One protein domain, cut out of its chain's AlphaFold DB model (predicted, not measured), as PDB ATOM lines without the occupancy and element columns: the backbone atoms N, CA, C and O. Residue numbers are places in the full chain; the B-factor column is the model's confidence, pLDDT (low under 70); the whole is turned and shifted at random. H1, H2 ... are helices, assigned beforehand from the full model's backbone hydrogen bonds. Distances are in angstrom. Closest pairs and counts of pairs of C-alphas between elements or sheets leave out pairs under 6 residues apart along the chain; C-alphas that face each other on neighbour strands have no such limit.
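AT A GLANCE: This is residues 163 to 284 of the 289 residues of a protein of Trypanosoma brucei brucei (strain 927/4 GUTat10.1) (UniProt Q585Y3). Six named helices, H1 to H6, form an up-and-down bundle. H2, H4 and H6 make one layer, H3 and H5 pack on one face of it, and H1 is beside H2. It is compact and all helix: 122 residues, radius of gyration of the C-alphas 14.2 A, spans 41 by 33 by 22 A.

HOW THE PARTS SIT: H3, residues 205 to 222, touches H2, residues 188 to 201; C-alphas 207 and 201 are closest, 5.2 A. H2 touches H1, residues 165 to 178, closest at C-alphas 189 and 172, 5.8 A. H4, residues 228 to 237, touches H6, residues 271 to 283, and H5, residues 248 to 264; closest C-alphas are 235 and 276, 6.1 A, and 235 and 255, 6.5 A. Every O i to N i+4 pair is within hydrogen-bond range except in H2, 7 of 10.

IN THESE COORDINATES: H3 measures 25.5 A; C-alpha 165 is at (181.709, 242.407, 261.810), C-alpha 283 at (195.340, 263.074, 272.716).

THE WHOLE: The printed part has no cut; pLDDT is under 70 at residues 241 to 242 and 283 to 284.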
ATOM      1  N   GLU A 163     179.126 240.887 268.432       94.17
ATOM      2  CA  GLU A 163     180.536 240.531 268.631       94.17
ATOM      3  C   GLU A 163     181.343 240.397 267.329       94.17
ATOM      4  O   GLU A 163     182.572 240.411 267.371       94.17
ATOM      5  N   THR A 164     180.693 240.299 266.161       96.84
ATOM      6  CA  THR A 164     181.390 240.120 264.877       96.84
ATOM      7  C   THR A 164     181.036 241.200 263.859       96.84
ATOM      8  O   THR A 164     179.938 241.752 263.859       96.84
ATOM      9  N   ARG A 165     181.959 241.486 262.932       95.74
ATOM     10  CA  ARG A 165     181.709 242.407 261.810       95.74
ATOM     11  C   ARG A 165     180.506 241.969 260.968       95.74
ATOM     12  O   ARG A 165     179.639 242.786 260.681       95.74
ATOM     13  N   ASN A 166     180.445 240.686 260.614       96.80
ATOM     14  CA  ASN A 166     179.380 240.146 259.765       96.80
ATOM     15  C   ASN A 166     177.999 240.323 260.406       96.80
ATOM     16  O   ASN A 166     177.021 240.584 259.712       96.80
ATOM     17  N   ASP A 167     177.912 240.208 261.729       97.05
ATOM     18  CA  ASP A 167     176.666 240.437 262.456       97.05
ATOM     19  C   ASP A 167     176.239 241.912 262.410       97.05
ATOM     20  O   ASP A 167     175.051 242.178 262.233       97.05
ATOM     21  N   ILE A 168     177.179 242.867 262.490       97.49
ATOM     22  CA  ILE A 168     176.879 244.302 262.322       97.49
ATOM     23  C   ILE A 168     176.343 244.556 260.906       97.49
ATOM     24  O   ILE A 168     175.277 245.153 260.759       97.49
ATOM     25  N   ASP A 169     177.021 244.040 259.878       97.49
ATOM     26  CA  ASP A 169     176.628 244.202 258.467       97.49
ATOM     27  C   ASP A 169     175.236 243.589 258.193       97.49
ATOM     28  O   ASP A 169     174.378 244.172 257.510       97.49
ATOM     29  N   ASN A 170     174.968 242.422 258.787       97.47
ATOM     30  CA  ASN A 170     173.674 241.751 258.721       97.47
ATOM     31  C   ASN A 170     172.575 242.540 259.441       97.47
ATOM     32  O   ASN A 170     171.454 242.631 258.928       97.47
ATOM     33  N   LEU A 171     172.858 243.104 260.618       97.38
ATOM     34  CA  LEU A 171     171.906 243.942 261.346       97.38
ATOM     35  C   LEU A 171     171.600 245.235 260.598       97.38
ATOM     36  O   LEU A 171     170.427 245.586 260.504       97.38
ATOM     37  N   LEU A 172     172.608 245.892 260.017       97.61
ATOM     38  CA  LEU A 172     172.421 247.069 259.167       97.61
ATOM     39  C   LEU A 172     171.467 246.748 258.014       97.61
ATOM     40  O   LEU A 172     170.456 247.423 257.829       97.61
ATOM     41  N   SER A 173     171.724 245.649 257.304       97.22
ATOM     42  CA  SER A 173     170.877 245.206 256.194       97.22
ATOM     43  C   SER A 173     169.448 244.859 256.639       97.22
ATOM     44  O   SER A 173     168.486 245.195 255.950       97.22
ATOM     45  N   LYS A 174     169.273 244.213 257.800       97.30
ATOM     46  CA  LYS A 174     167.945 243.912 258.368       97.30
ATOM     47  C   LYS A 174     167.205 245.180 258.799       97.30
ATOM     48  O   LYS A 174     166.011 245.293 258.533       97.30
ATOM     49  N   ALA A 175     167.898 246.127 259.427       97.10
ATOM     50  CA  ALA A 175     167.331 247.398 259.863       97.10
ATOM     51  C   ALA A 175     166.822 248.207 258.667       97.10
ATOM     52  O   ALA A 175     165.669 248.636 258.671       97.10
ATOM     53  N   LEU A 176     167.625 248.309 257.606       96.23
ATOM     54  CA  LEU A 176     167.254 248.994 256.368       96.23
ATOM     55  C   LEU A 176     166.046 248.352 255.660       96.23
ATOM     56  O   LEU A 176     165.169 249.059 255.172       96.23
ATOM     57  N   ARG A 177     165.945 247.017 255.656       96.27
ATOM     58  CA  ARG A 177     164.803 246.286 255.064       96.27
ATOM     59  C   ARG A 177     163.533 246.311 255.909       96.27
ATOM     60  O   ARG A 177     162.452 246.056 255.393       96.27
ATOM     61  N   SER A 178     163.647 246.573 257.209       94.89
ATOM     62  CA  SER A 178     162.487 246.601 258.109       94.89
ATOM     63  C   SER A 178     161.619 247.850 257.943       94.89
ATOM     64  O   SER A 178     160.480 247.857 258.406       94.89
ATOM     65  N   HIS A 179     162.152 248.910 257.318       93.41
ATOM     66  CA  HIS A 179     161.498 250.216 257.167       93.41
ATOM     67  C   HIS A 179     161.062 250.869 258.493       93.41
ATOM     68  O   HIS A 179     160.295 251.834 258.498       93.41
ATOM     69  N   CYS A 180     161.541 250.369 259.640       93.31
ATOM     70  CA  CYS A 180     161.163 250.914 260.942       93.31
ATOM     71  C   CYS A 180     161.862 252.247 261.248       93.31
ATOM     72  O   CYS A 180     161.407 252.977 262.127       93.31
ATOM     73  N   PHE A 181     162.920 252.606 260.516       94.86
ATOM     74  CA  PHE A 181     163.645 253.874 260.667       94.86
ATOM     75  C   PHE A 181     163.200 254.964 259.681       94.86
ATOM     76  O   PHE A 181     163.491 256.135 259.913       94.86
ATOM     77  N   ASP A 182     162.433 254.614 258.644       91.93
ATOM     78  CA  ASP A 182     162.027 255.523 257.562       91.93
ATOM     79  C   ASP A 182     161.242 256.745 258.055       91.93
ATOM     80  O   ASP A 182     161.336 257.822 257.474       91.93
ATOM     81  N   ALA A 183     160.489 256.583 259.148       87.84
ATOM     82  CA  ALA A 183     159.673 257.638 259.745       87.84
ATOM     83  C   ALA A 183     160.452 258.601 260.664       87.84
ATOM     84  O   ALA A 183     159.876 259.586 261.116       87.84
ATOM     85  N   ILE A 184     161.718 258.310 260.988       89.34
ATOM     86  CA  ILE A 184     162.526 259.109 261.925       89.34
ATOM     87  C   ILE A 184     163.800 259.588 261.237       89.34
ATOM     88  O   ILE A 184     163.942 260.769 260.939       89.34
ATOM     89  N   ASP A 185     164.728 258.664 260.993       92.41
ATOM     90  CA  ASP A 185     166.032 258.946 260.409       92.41
ATOM     91  C   ASP A 185     166.592 257.665 259.779       92.41
ATOM     92  O   ASP A 185     167.032 256.740 260.465       92.41
ATOM     93  N   VAL A 186     166.591 257.625 258.448       94.05
ATOM     94  CA  VAL A 186     167.101 256.500 257.646       94.05
ATOM     95  C   VAL A 186     168.605 256.262 257.879       94.05
ATOM     96  O   VAL A 186     169.111 255.173 257.607       94.05
ATOM     97  N   SER A 187     169.340 257.254 258.394       95.22
ATOM     98  CA  SER A 187     170.769 257.130 258.699       95.22
ATOM     99  C   SER A 187     171.060 256.506 260.068       95.22
ATOM    100  O   SER A 187     172.193 256.094 260.316       95.22
ATOM    101  N   GLU A 188     170.062 256.376 260.948       95.77
ATOM    102  CA  GLU A 188     170.259 255.881 262.316       95.77
ATOM    103  C   GLU A 188     170.884 254.470 262.372       95.77
ATOM    104  O   GLU A 188     171.863 254.292 263.101       95.77
ATOM    105  N   PRO A 189     170.459 253.477 261.558       96.74
ATOM    106  CA  PRO A 189     171.124 252.171 261.513       96.74
ATOM    107  C   PRO A 189     172.608 252.248 261.137       96.74
ATOM    108  O   PRO A 189     173.432 251.515 261.689       96.74
ATOM    109  N   LEU A 190     172.969 253.157 260.226       97.52
ATOM    110  CA  LEU A 190     174.361 253.386 259.850       97.52
ATOM    111  C   LEU A 190     175.136 253.996 261.023       97.52
ATOM    112  O   LEU A 190     176.220 253.518 261.346       97.52
ATOM    113  N   ARG A 191     174.567 254.985 261.726       96.44
ATOM    114  CA  ARG A 191     175.193 255.568 262.927       96.44
ATOM    115  C   ARG A 191     175.449 254.517 264.008       96.44
ATOM    116  O   ARG A 191     176.525 254.513 264.605       96.44
ATOM    117  N   LEU A 192     174.494 253.615 264.245       96.37
ATOM    118  CA  LEU A 192     174.652 252.501 265.189       96.37
ATOM    119  C   LEU A 192     175.771 251.547 264.761       96.37
ATOM    120  O   LEU A 192     176.568 251.129 265.602       96.37
ATOM    121  N   SER A 193     175.865 251.248 263.466       97.29
ATOM    122  CA  SER A 193     176.909 250.381 262.904       97.29
ATOM    123  C   SER A 193     178.298 251.003 263.083       97.29
ATOM    124  O   SER A 193     179.174 250.395 263.699       97.29
ATOM    125  N   LEU A 194     178.469 252.265 262.666       96.82
ATOM    126  CA  LEU A 194     179.720 253.024 262.797       96.82
ATOM    127  C   LEU A 194     180.200 253.114 264.251       96.82
ATOM    128  O   LEU A 194     181.385 252.934 264.532       96.82
ATOM    129  N   ARG A 195     179.276 253.307 265.200       94.45
ATOM    130  CA  ARG A 195     179.598 253.326 266.633       94.45
ATOM    131  C   ARG A 195     180.060 251.979 267.178       94.45
ATOM    132  O   ARG A 195     180.731 251.983 268.201       94.45
ATOM    133  N   ASN A 196     179.739 250.853 266.542       94.89
ATOM    134  CA  ASN A 196     180.071 249.523 267.059       94.89
ATOM    135  C   ASN A 196     181.197 248.813 266.296       94.89
ATOM    136  O   ASN A 196     181.826 247.940 266.889       94.89
ATOM    137  N   TYR A 197     181.537 249.206 265.059       95.54
ATOM    138  CA  TYR A 197     182.622 248.549 264.309       95.54
ATOM    139  C   TYR A 197     183.939 248.492 265.082       95.54
ATOM    140  O   TYR A 197     184.582 247.451 265.099       95.54
ATOM    141  N   HIS A 198     184.324 249.560 265.787       92.87
ATOM    142  CA  HIS A 198     185.599 249.586 266.515       92.87
ATOM    143  C   HIS A 198     185.711 248.490 267.590       92.87
ATOM    144  O   HIS A 198     186.811 248.042 267.901       92.87
ATOM    145  N   ARG A 199     184.580 248.013 268.130       92.19
ATOM    146  CA  ARG A 199     184.548 246.930 269.125       92.19
ATOM    147  C   ARG A 199     184.932 245.582 268.523       92.19
ATOM    148  O   ARG A 199     185.481 244.750 269.233       92.19
ATOM    149  N   VAL A 200     184.641 245.378 267.237       93.13
ATOM    150  CA  VAL A 200     184.855 244.102 266.537       93.13
ATOM    151  C   VAL A 200     186.073 244.136 265.612       93.13
ATOM    152  O   VAL A 200     186.709 243.111 265.397       93.13
ATOM    153  N   THR A 201     186.430 245.305 265.070       94.10
ATOM    154  CA  THR A 201     187.564 245.472 264.145       94.10
ATOM    155  C   THR A 201     188.797 246.110 264.780       94.10
ATOM    156  O   THR A 201     189.830 246.179 264.118       94.10
ATOM    157  N   GLY A 202     188.700 246.636 266.005       93.19
ATOM    158  CA  GLY A 202     189.739 247.480 266.600       93.19
ATOM    159  C   GLY A 202     189.841 248.843 265.908       93.19
ATOM    160  O   GLY A 202     188.828 249.442 265.548       93.19
ATOM    161  N   TYR A 203     191.070 249.316 265.702       92.74
ATOM    162  CA  TYR A 203     191.385 250.600 265.067       92.74
ATOM    163  C   TYR A 203     192.307 250.411 263.854       92.74
ATOM    164  O   TYR A 203     192.904 249.352 263.675       92.74
ATOM    165  N   GLY A 204     192.449 251.459 263.041       93.15
ATOM    166  CA  GLY A 204     193.354 251.482 261.887       93.15
ATOM    167  C   GLY A 204     192.673 251.145 260.565       93.15
ATOM    168  O   GLY A 204     191.452 251.238 260.441       93.15
ATOM    169  N   GLU A 205     193.471 250.757 259.571       94.66
ATOM    170  CA  GLU A 205     193.027 250.572 258.184       94.66
ATOM    171  C   GLU A 205     191.857 249.587 258.058       94.66
ATOM    172  O   GLU A 205     190.837 249.909 257.458       94.66
ATOM    173  N   HIS A 206     191.935 248.413 258.696       94.82
ATOM    174  CA  HIS A 206     190.867 247.411 258.623       94.82
ATOM    175  C   HIS A 206     189.528 247.913 259.205       94.82
ATOM    176  O   HIS A 206     188.454 247.606 258.674       94.82
ATOM    177  N   HIS A 207     189.583 248.714 260.275       95.72
ATOM    178  CA  HIS A 207     188.404 249.363 260.849       95.72
ATOM    179  C   HIS A 207     187.802 250.380 259.875       95.72
ATOM    180  O   HIS A 207     186.606 250.321 259.591       95.72
ATOM    181  N   LEU A 208     188.634 251.269 259.326       97.02
ATOM    182  CA  LEU A 208     188.191 252.300 258.391       97.02
ATOM    183  C   LEU A 208     187.605 251.708 257.112       97.02
ATOM    184  O   LEU A 208     186.524 252.120 256.704       97.02
ATOM    185  N   THR A 209     188.244 250.688 256.537       97.29
ATOM    186  CA  THR A 209     187.723 249.953 255.377       97.29
ATOM    187  C   THR A 209     186.346 249.357 255.663       97.29
ATOM    188  O   THR A 209     185.458 249.423 254.816       97.29
ATOM    189  N   SER A 210     186.131 248.818 256.867       96.88
ATOM    190  CA  SER A 210     184.819 248.286 257.264       96.88
ATOM    191  C   SER A 210     183.768 249.396 257.386       96.88
ATOM    192  O   SER A 210     182.663 249.251 256.870       96.88
ATOM    193  N   CYS A 211     184.121 250.526 258.005       97.66
ATOM    194  CA  CYS A 211     183.242 251.688 258.122       97.66
ATOM    195  C   CYS A 211     182.878 252.287 256.754       97.66
ATOM    196  O   CYS A 211     181.702 252.531 256.497       97.66
ATOM    197  N   PHE A 212     183.853 252.490 255.864       97.71
ATOM    198  CA  PHE A 212     183.608 253.046 254.531       97.71
ATOM    199  C   PHE A 212     182.771 252.105 253.663       97.71
ATOM    200  O   PHE A 212     181.825 252.570 253.034       97.71
ATOM    201  N   ALA A 213     183.023 250.794 253.709       97.14
ATOM    202  CA  ALA A 213     182.186 249.814 253.018       97.14
ATOM    203  C   ALA A 213     180.730 249.839 253.522       97.14
ATOM    204  O   ALA A 213     179.791 249.761 252.732       97.14
ATOM    205  N   ALA A 214     180.521 249.998 254.834       97.50
ATOM    206  CA  ALA A 214     179.183 250.121 255.409       97.50
ATOM    207  C   ALA A 214     178.467 251.404 254.965       97.50
ATOM    208  O   ALA A 214     177.259 251.386 254.719       97.50
ATOM    209  N   MET A 215     179.207 252.512 254.853       97.63
ATOM    210  CA  MET A 215     178.684 253.769 254.322       97.63
ATOM    211  C   MET A 215     178.287 253.616 252.855       97.63
ATOM    212  O   MET A 215     177.170 253.979 252.515       97.63
ATOM    213  N   GLU A 216     179.137 253.029 252.011       96.94
ATOM    214  CA  GLU A 216     178.834 252.785 250.592       96.94
ATOM    215  C   GLU A 216     177.596 251.898 250.415       96.94
ATOM    216  O   GLU A 216     176.680 252.268 249.686       96.94
ATOM    217  N   HIS A 217     177.499 250.796 251.164       96.18
ATOM    218  CA  HIS A 217     176.314 249.930 251.151       96.18
ATOM    219  C   HIS A 217     175.036 250.678 251.556       96.18
ATOM    220  O   HIS A 217     173.971 250.501 250.959       96.18
ATOM    221  N   TRP A 218     175.122 251.549 252.564       97.45
ATOM    222  CA  TRP A 218     173.998 252.394 252.962       97.45
ATOM    223  C   TRP A 218     173.648 253.439 251.892       97.45
ATOM    224  O   TRP A 218     172.460 253.655 251.628       97.45
ATOM    225  N   GLU A 219     174.643 254.066 251.257       96.92
ATOM    226  CA  GLU A 219     174.447 255.042 250.176       96.92
ATOM    227  C   GLU A 219     173.728 254.398 248.982       96.92
ATOM    228  O   GLU A 219     172.749 254.947 248.471       96.92
ATOM    229  N   GLU A 220     174.155 253.196 248.587       96.09
ATOM    230  CA  GLU A 220     173.536 252.406 247.522       96.09
ATOM    231  C   GLU A 220     172.087 252.030 247.848       96.09
ATOM    232  O   GLU A 220     171.192 252.223 247.020       96.09
ATOM    233  N   TYR A 221     171.831 251.533 249.063       95.41
ATOM    234  CA  TYR A 221     170.492 251.101 249.471       95.41
ATOM    235  C   TYR A 221     169.505 252.269 249.555       95.41
ATOM    236  O   TYR A 221     168.348 252.153 249.150       95.41
ATOM    237  N   THR A 222     169.944 253.395 250.118       94.98
ATOM    238  CA  THR A 222     169.074 254.547 250.400       94.98
ATOM    239  C   THR A 222     169.018 255.557 249.263       94.98
ATOM    240  O   THR A 222     168.171 256.451 249.298       94.98
ATOM    241  N   GLN A 223     169.907 255.429 248.270       94.70
ATOM    242  CA  GLN A 223     170.123 256.405 247.199       94.70
ATOM    243  C   GLN A 223     170.430 257.812 247.740       94.70
ATOM    244  O   GLN A 223     170.093 258.828 247.128       94.70
ATOM    245  N   ARG A 224     171.056 257.880 248.919       93.90
ATOM    246  CA  ARG A 224     171.486 259.117 249.579       93.90
ATOM    247  C   ARG A 224     172.996 259.101 249.733       93.90
ATOM    248  O   ARG A 224     173.609 258.045 249.748       93.90
ATOM    249  N   ARG A 225     173.597 260.280 249.861       94.52
ATOM    250  CA  ARG A 225     175.011 260.404 250.225       94.52
ATOM    251  C   ARG A 225     175.149 260.486 251.735       94.52
ATOM    252  O   ARG A 225     174.319 261.125 252.381       94.52
ATOM    253  N   ALA A 226     176.192 259.867 252.273       92.95
ATOM    254  CA  ALA A 226     176.583 260.084 253.651       92.95
ATOM    255  C   ALA A 226     176.987 261.551 253.816       92.95
ATOM    256  O   ALA A 226     177.744 262.102 253.013       92.95
ATOM    257  N   ASP A 227     176.442 262.186 254.843       92.89
ATOM    258  CA  ASP A 227     176.728 263.567 255.178       92.89
ATOM    259  C   ASP A 227     177.880 263.653 256.189       92.89
ATOM    260  O   ASP A 227     178.465 262.656 256.621       92.89
ATOM    261  N   VAL A 228     178.232 264.883 256.558       95.47
ATOM    262  CA  VAL A 228     179.328 265.178 257.485       95.47
ATOM    263  C   VAL A 228     179.176 264.459 258.840       95.47
ATOM    264  O   VAL A 228     180.173 264.087 259.457       95.47
ATOM    265  N   THR A 229     177.945 264.169 259.275       95.22
ATOM    266  CA  THR A 229     177.634 263.547 260.568       95.22
ATOM    267  C   THR A 229     178.199 262.135 260.668       95.22
ATOM    268  O   THR A 229     178.694 261.747 261.729       95.22
ATOM    269  N   GLN A 230     178.151 261.342 259.589       95.83
ATOM    270  CA  GLN A 230     178.721 259.989 259.609       95.83
ATOM    271  C   GLN A 230     180.242 260.035 259.795       95.83
ATOM    272  O   GLN A 230     180.791 259.263 260.584       95.83
ATOM    273  N   TYR A 231     180.914 260.998 259.162       96.84
ATOM    274  CA  TYR A 231     182.352 261.209 259.335       96.84
ATOM    275  C   TYR A 231     182.689 261.770 260.718       96.84
ATOM    276  O   TYR A 231     183.678 261.352 261.318       96.84
ATOM    277  N   HIS A 232     181.848 262.641 261.289       96.33
ATOM    278  CA  HIS A 232     182.010 263.095 262.675       96.33
ATOM    279  C   HIS A 232     181.979 261.932 263.664       96.33
ATOM    280  O   HIS A 232     182.797 261.906 264.581       96.33
ATOM    281  N   ILE A 233     181.086 260.951 263.479       95.15
ATOM    282  CA  ILE A 233     181.046 259.746 264.324       95.15
ATOM    283  C   ILE A 233     182.387 259.014 264.268       95.15
ATOM    284  O   ILE A 233     182.908 258.635 265.315       95.15
ATOM    285  N   MET A 234     182.960 258.858 263.074       95.72
ATOM    286  CA  MET A 234     184.268 258.227 262.911       95.72
ATOM    287  C   MET A 234     185.373 259.054 263.573       95.72
ATOM    288  O   MET A 234     186.142 258.503 264.352       95.72
ATOM    289  N   LEU A 235     185.422 260.372 263.353       95.15
ATOM    290  CA  LEU A 235     186.419 261.248 263.982       95.15
ATOM    291  C   LEU A 235     186.354 261.177 265.514       95.15
ATOM    292  O   LEU A 235     187.397 261.098 266.158       95.15
ATOM    293  N   ILE A 236     185.151 261.130 266.099       94.20
ATOM    294  CA  ILE A 236     184.953 260.995 267.552       94.20
ATOM    295  C   ILE A 236     185.578 259.697 268.099       94.20
ATOM    296  O   ILE A 236     186.066 259.667 269.231       94.20
ATOM    297  N   LEU A 237     185.628 258.612 267.316       91.49
ATOM    298  CA  LEU A 237     186.292 257.375 267.750       91.49
ATOM    299  C   LEU A 237     187.799 257.564 267.955       91.49
ATOM    300  O   LEU A 237     188.372 256.900 268.822       91.49
ATOM    301  N   TYR A 238     188.404 258.502 267.231       91.29
ATOM    302  CA  TYR A 238     189.808 258.884 267.356       91.29
ATOM    303  C   TYR A 238     190.030 260.049 268.337       91.29
ATOM    304  O   TYR A 238     191.173 260.417 268.602       91.29
ATOM    305  N   THR A 239     188.963 260.610 268.924       88.33
ATOM    306  CA  THR A 239     189.049 261.557 270.047       88.33
ATOM    307  C   THR A 239     188.870 260.863 271.404       88.33
ATOM    308  O   THR A 239     188.487 259.695 271.494       88.33
ATOM    309  N   ASP A 240     189.110 261.627 272.477       73.80
ATOM    310  CA  ASP A 240     188.770 261.300 273.872       73.80
ATOM    311  C   ASP A 240     189.621 260.219 274.564       73.80
ATOM    312  O   ASP A 240     189.130 259.163 274.954       73.80
ATOM    313  N   GLY A 241     190.887 260.568 274.827       66.48
ATOM    314  CA  GLY A 241     191.752 259.892 275.804       66.48
ATOM    315  C   GLY A 241     192.413 258.599 275.310       66.48
ATOM    316  O   GLY A 241     192.070 258.094 274.241       66.48
ATOM    317  N   PRO A 242     193.393 258.061 276.060       66.26
ATOM    318  CA  PRO A 242     194.072 256.829 275.677       66.26
ATOM    319  C   PRO A 242     193.077 255.664 275.698       66.26
ATOM    320  O   PRO A 242     192.614 255.243 276.758       66.26
ATOM    321  N   LYS A 243     192.751 255.140 274.515       82.40
ATOM    322  CA  LYS A 243     191.974 253.906 274.352       82.40
ATOM    323  C   LYS A 243     192.948 252.739 274.162       82.40
ATOM    324  O   LYS A 243     193.932 252.903 273.435       82.40
ATOM    325  N   PRO A 244     192.720 251.571 274.789       82.05
ATOM    326  CA  PRO A 244     193.566 250.402 274.573       82.05
ATOM    327  C   PRO A 244     193.708 250.090 273.076       82.05
ATOM    328  O   PRO A 244     192.712 249.977 272.367       82.05
ATOM    329  N   GLY A 245     194.948 249.985 272.594       83.94
ATOM    330  CA  GLY A 245     195.259 249.709 271.186       83.94
ATOM    331  C   GLY A 245     195.277 250.924 270.250       83.94
ATOM    332  O   GLY A 245     195.678 250.773 269.101       83.94
ATOM    333  N   LEU A 246     194.905 252.124 270.709       87.94
ATOM    334  CA  LEU A 246     194.923 253.335 269.886       87.94
ATOM    335  C   LEU A 246     196.253 254.089 270.058       87.94
ATOM    336  O   LEU A 246     196.472 254.779 271.053       87.94
ATOM    337  N   THR A 247     197.161 253.935 269.093       88.83
ATOM    338  CA  THR A 247     198.479 254.596 269.088       88.83
ATOM    339  C   THR A 247     198.427 255.957 268.400       88.83
ATOM    340  O   THR A 247     197.501 256.257 267.646       88.83
ATOM    341  N   ALA A 248     199.457 256.781 268.609       87.86
ATOM    342  CA  ALA A 248     199.548 258.075 267.939       87.86
ATOM    343  C   ALA A 248     199.587 257.967 266.410       87.86
ATOM    344  O   ALA A 248     198.947 258.758 265.722       87.86
ATOM    345  N   GLN A 249     200.275 256.943 265.901       90.04
ATOM    346  CA  GLN A 249     200.323 256.631 264.478       90.04
ATOM    347  C   GLN A 249     198.934 256.259 263.934       90.04
ATOM    348  O   GLN A 249     198.505 256.815 262.927       90.04
ATOM    349  N   LEU A 250     198.193 255.393 264.637       92.08
ATOM    350  CA  LEU A 250     196.834 255.012 264.232       92.08
ATOM    351  C   LEU A 250     195.865 256.196 264.263       92.08
ATOM    352  O   LEU A 250     194.946 256.252 263.448       92.08
ATOM    353  N   ILE A 251     196.058 257.142 265.188       91.92
ATOM    354  CA  ILE A 251     195.281 258.384 265.226       91.92
ATOM    355  C   ILE A 251     195.588 259.249 264.007       91.92
ATOM    356  O   ILE A 251     194.649 259.691 263.349       91.92
ATOM    357  N   SER A 252     196.866 259.474 263.681       91.04
ATOM    358  CA  SER A 252     197.222 260.281 262.512       91.04
ATOM    359  C   SER A 252     196.732 259.657 261.212       91.04
ATOM    360  O   SER A 252     196.041 260.325 260.452       91.04
ATOM    361  N   GLU A 253     197.004 258.369 260.999       93.22
ATOM    362  CA  GLU A 253     196.578 257.648 259.794       93.22
ATOM    363  C   GLU A 253     195.049 257.596 259.700       93.22
ATOM    364  O   GLU A 253     194.475 257.827 258.637       93.22
ATOM    365  N   GLY A 254     194.374 257.360 260.830       95.03
ATOM    366  CA  GLY A 254     192.921 257.298 260.897       95.03
ATOM    367  C   GLY A 254     192.245 258.621 260.543       95.03
ATOM    368  O   GLY A 254     191.339 258.659 259.710       95.03
ATOM    369  N   VAL A 255     192.693 259.721 261.155       94.99
ATOM    370  CA  VAL A 255     192.145 261.062 260.904       94.99
ATOM    371  C   VAL A 255     192.455 261.524 259.482       94.99
ATOM    372  O   VAL A 255     191.573 262.085 258.836       94.99
ATOM    373  N   GLU A 256     193.668 261.286 258.973       94.47
ATOM    374  CA  GLU A 256     194.022 261.617 257.587       94.47
ATOM    375  C   GLU A 256     193.130 260.875 256.589       94.47
ATOM    376  O   GLU A 256     192.529 261.527 255.735       94.47
ATOM    377  N   ALA A 257     192.951 259.562 256.754       96.97
ATOM    378  CA  ALA A 257     192.100 258.761 255.876       96.97
ATOM    379  C   ALA A 257     190.627 259.204 255.908       96.97
ATOM    380  O   ALA A 257     189.980 259.287 254.864       96.97
ATOM    381  N   ILE A 258     190.085 259.536 257.087       96.99
ATOM    382  CA  ILE A 258     188.710 260.050 257.211       96.99
ATOM    383  C   ILE A 258     188.553 261.370 256.454       96.99
ATOM    384  O   ILE A 258     187.599 261.542 255.694       96.99
ATOM    385  N   MET A 259     189.487 262.299 256.644       96.24
ATOM    386  CA  MET A 259     189.415 263.611 256.010       96.24
ATOM    387  C   MET A 259     189.632 263.518 254.493       96.24
ATOM    388  O   MET A 259     188.915 264.159 253.729       96.24
ATOM    389  N   GLU A 260     190.570 262.684 254.037       96.31
ATOM    390  CA  GLU A 260     190.764 262.408 252.612       96.31
ATOM    391  C   GLU A 260     189.483 261.852 251.979       96.31
ATOM    392  O   GLU A 260     189.045 262.359 250.944       96.31
ATOM    393  N   GLN A 261     188.813 260.905 252.641       97.06
ATOM    394  CA  GLN A 261     187.556 260.341 252.148       97.06
ATOM    395  C   GLN A 261     186.436 261.389 252.056       97.06
ATOM    396  O   GLN A 261     185.706 261.425 251.063       97.06
ATOM    397  N   MET A 262     186.325 262.291 253.040       97.04
ATOM    398  CA  MET A 262     185.403 263.433 252.959       97.04
ATOM    399  C   MET A 262     185.698 264.298 251.727       97.04
ATOM    400  O   MET A 262     184.778 264.655 250.989       97.04
ATOM    401  N   CYS A 263     186.976 264.583 251.455       95.68
ATOM    402  CA  CYS A 263     187.391 265.354 250.285       95.68
ATOM    403  C   CYS A 263     187.019 264.656 248.971       95.68
ATOM    404  O   CYS A 263     186.461 265.301 248.082       95.68
ATOM    405  N   VAL A 264     187.272 263.347 248.861       95.84
ATOM    406  CA  VAL A 264     186.922 262.530 247.686       95.84
ATOM    407  C   VAL A 264     185.412 262.533 247.434       95.84
ATOM    408  O   VAL A 264     184.973 262.626 246.288       95.84
ATOM    409  N   LYS A 265     184.601 262.491 248.495       95.00
ATOM    410  CA  LYS A 265     183.131 262.538 248.401       95.00
ATOM    411  C   LYS A 265     182.579 263.955 248.171       95.00
ATOM    412  O   LYS A 265     181.379 264.101 247.927       95.00
ATOM    413  N   GLY A 266     183.439 264.979 248.175       95.73
ATOM    414  CA  GLY A 266     183.066 266.381 247.976       95.73
ATOM    415  C   GLY A 266     182.380 267.009 249.191       95.73
ATOM    416  O   GLY A 266     181.558 267.906 249.028       95.73
ATOM    417  N   ILE A 267     182.674 266.513 250.394       95.07
ATOM    418  CA  ILE A 267     182.125 267.013 251.657       95.07
ATOM    419  C   ILE A 267     183.069 268.087 252.196       95.07
ATOM    420  O   ILE A 267     184.253 267.834 252.423       95.07
ATOM    421  N   GLU A 268     182.548 269.296 252.391       93.55
ATOM    422  CA  GLU A 268     183.317 270.399 252.964       93.55
ATOM    423  C   GLU A 268     183.584 270.175 254.458       93.55
ATOM    424  O   GLU A 268     182.734 269.677 255.198       93.55
ATOM    425  N   TYR A 269     184.776 270.566 254.913       93.32
ATOM    426  CA  TYR A 269     185.114 270.523 256.331       93.32
ATOM    427  C   TYR A 269     184.458 271.696 257.057       93.32
ATOM    428  O   TYR A 269     184.856 272.846 256.867       93.32
ATOM    429  N   ASP A 270     183.496 271.404 257.924       94.85
ATOM    430  CA  ASP A 270     182.966 272.385 258.864       94.85
ATOM    431  C   ASP A 270     183.921 272.609 260.054       94.85
ATOM    432  O   ASP A 270     184.869 271.850 260.301       94.85
ATOM    433  N   ASP A 271     183.667 273.670 260.825       95.41
ATOM    434  CA  ASP A 271     184.469 274.011 262.007       95.41
ATOM    435  C   ASP A 271     184.516 272.860 263.027       95.41
ATOM    436  O   ASP A 271     185.511 272.686 263.745       95.41
ATOM    437  N   TRP A 272     183.459 272.043 263.080       95.79
ATOM    438  CA  TRP A 272     183.378 270.891 263.968       95.79
ATOM    439  C   TRP A 272     184.260 269.721 263.506       95.79
ATOM    440  O   TRP A 272     184.991 269.169 264.327       95.79
ATOM    441  N   SER A 273     184.302 269.403 262.208       95.13
ATOM    442  CA  SER A 273     185.216 268.398 261.634       95.13
ATOM    443  C   SER A 273     186.666 268.737 261.953       95.13
ATOM    444  O   SER A 273     187.423 267.904 262.455       95.13
ATOM    445  N   LEU A 274     187.043 270.000 261.727       94.95
ATOM    446  CA  LEU A 274     188.390 270.495 262.009       94.95
ATOM    447  C   LEU A 274     188.704 270.455 263.507       94.95
ATOM    448  O   LEU A 274     189.819 270.107 263.902       94.95
ATOM    449  N   THR A 275     187.717 270.770 264.345       94.58
ATOM    450  CA  THR A 275     187.825 270.659 265.801       94.58
ATOM    451  C   THR A 275     188.081 269.221 266.238       94.58
ATOM    452  O   THR A 275     188.989 268.992 267.039       94.58
ATOM    453  N   LEU A 276     187.308 268.255 265.734       94.03
ATOM    454  CA  LEU A 276     187.452 266.843 266.083       94.03
ATOM    455  C   LEU A 276     188.803 266.293 265.620       94.03
ATOM    456  O   LEU A 276     189.511 265.684 266.420       94.03
ATOM    457  N   ALA A 277     189.208 266.590 264.381       93.17
ATOM    458  CA  ALA A 277     190.521 266.218 263.862       93.17
ATOM    459  C   ALA A 277     191.650 266.781 264.742       93.17
ATOM    460  O   ALA A 277     192.544 266.058 265.175       93.17
ATOM    461  N   HIS A 278     191.580 268.065 265.098       90.82
ATOM    462  CA  HIS A 278     192.565 268.690 265.979       90.82
ATOM    463  C   HIS A 278     192.547 268.117 267.406       90.82
ATOM    464  O   HIS A 278     193.603 267.952 268.021       90.82
ATOM    465  N   LYS A 279     191.367 267.784 267.940       91.17
ATOM    466  CA  LYS A 279     191.219 267.136 269.248       91.17
ATOM    467  C   LYS A 279     191.864 265.751 269.255       91.17
ATOM    468  O   LYS A 279     192.532 265.431 270.233       91.17
ATOM    469  N   ALA A 280     191.724 264.977 268.181       88.44
ATOM    470  CA  ALA A 280     192.355 263.667 268.043       88.44
ATOM    471  C   ALA A 280     193.889 263.774 268.135       88.44
ATOM    472  O   ALA A 280     194.504 263.108 268.964       88.44
ATOM    473  N   TYR A 281     194.500 264.719 267.408       86.27
ATOM    474  CA  TYR A 281     195.953 264.944 267.464       86.27
ATOM    475  C   TYR A 281     196.479 265.363 268.846       86.27
ATOM    476  O   TYR A 281     197.627 265.075 269.175       86.27
ATOM    477  N   ARG A 282     195.667 266.038 269.673       83.44
ATOM    478  CA  ARG A 282     196.069 266.452 271.032       83.44
ATOM    479  C   ARG A 282     196.150 265.300 272.028       83.44
ATOM    480  O   ARG A 282     196.840 265.433 273.032       83.44
ATOM    481  N   VAL A 283     195.411 264.218 271.794       69.24
ATOM    482  CA  VAL A 283     195.340 263.074 272.716       69.24
ATOM    483  C   VAL A 283     196.608 262.215 272.640       69.24
ATOM    484  O   VAL A 283     196.875 261.451 273.561       69.24
ATOM    485  N   CYS A 284     197.430 262.380 271.603       60.14
ATOM    486  CA  CYS A 284     198.735 261.743 271.508       60.14
ATOM    487  C   CYS A 284     199.769 262.490 272.359       60.14
ATOM    488  O   CYS A 284     200.224 263.559 271.940       60.14
TER     489      CYS A 284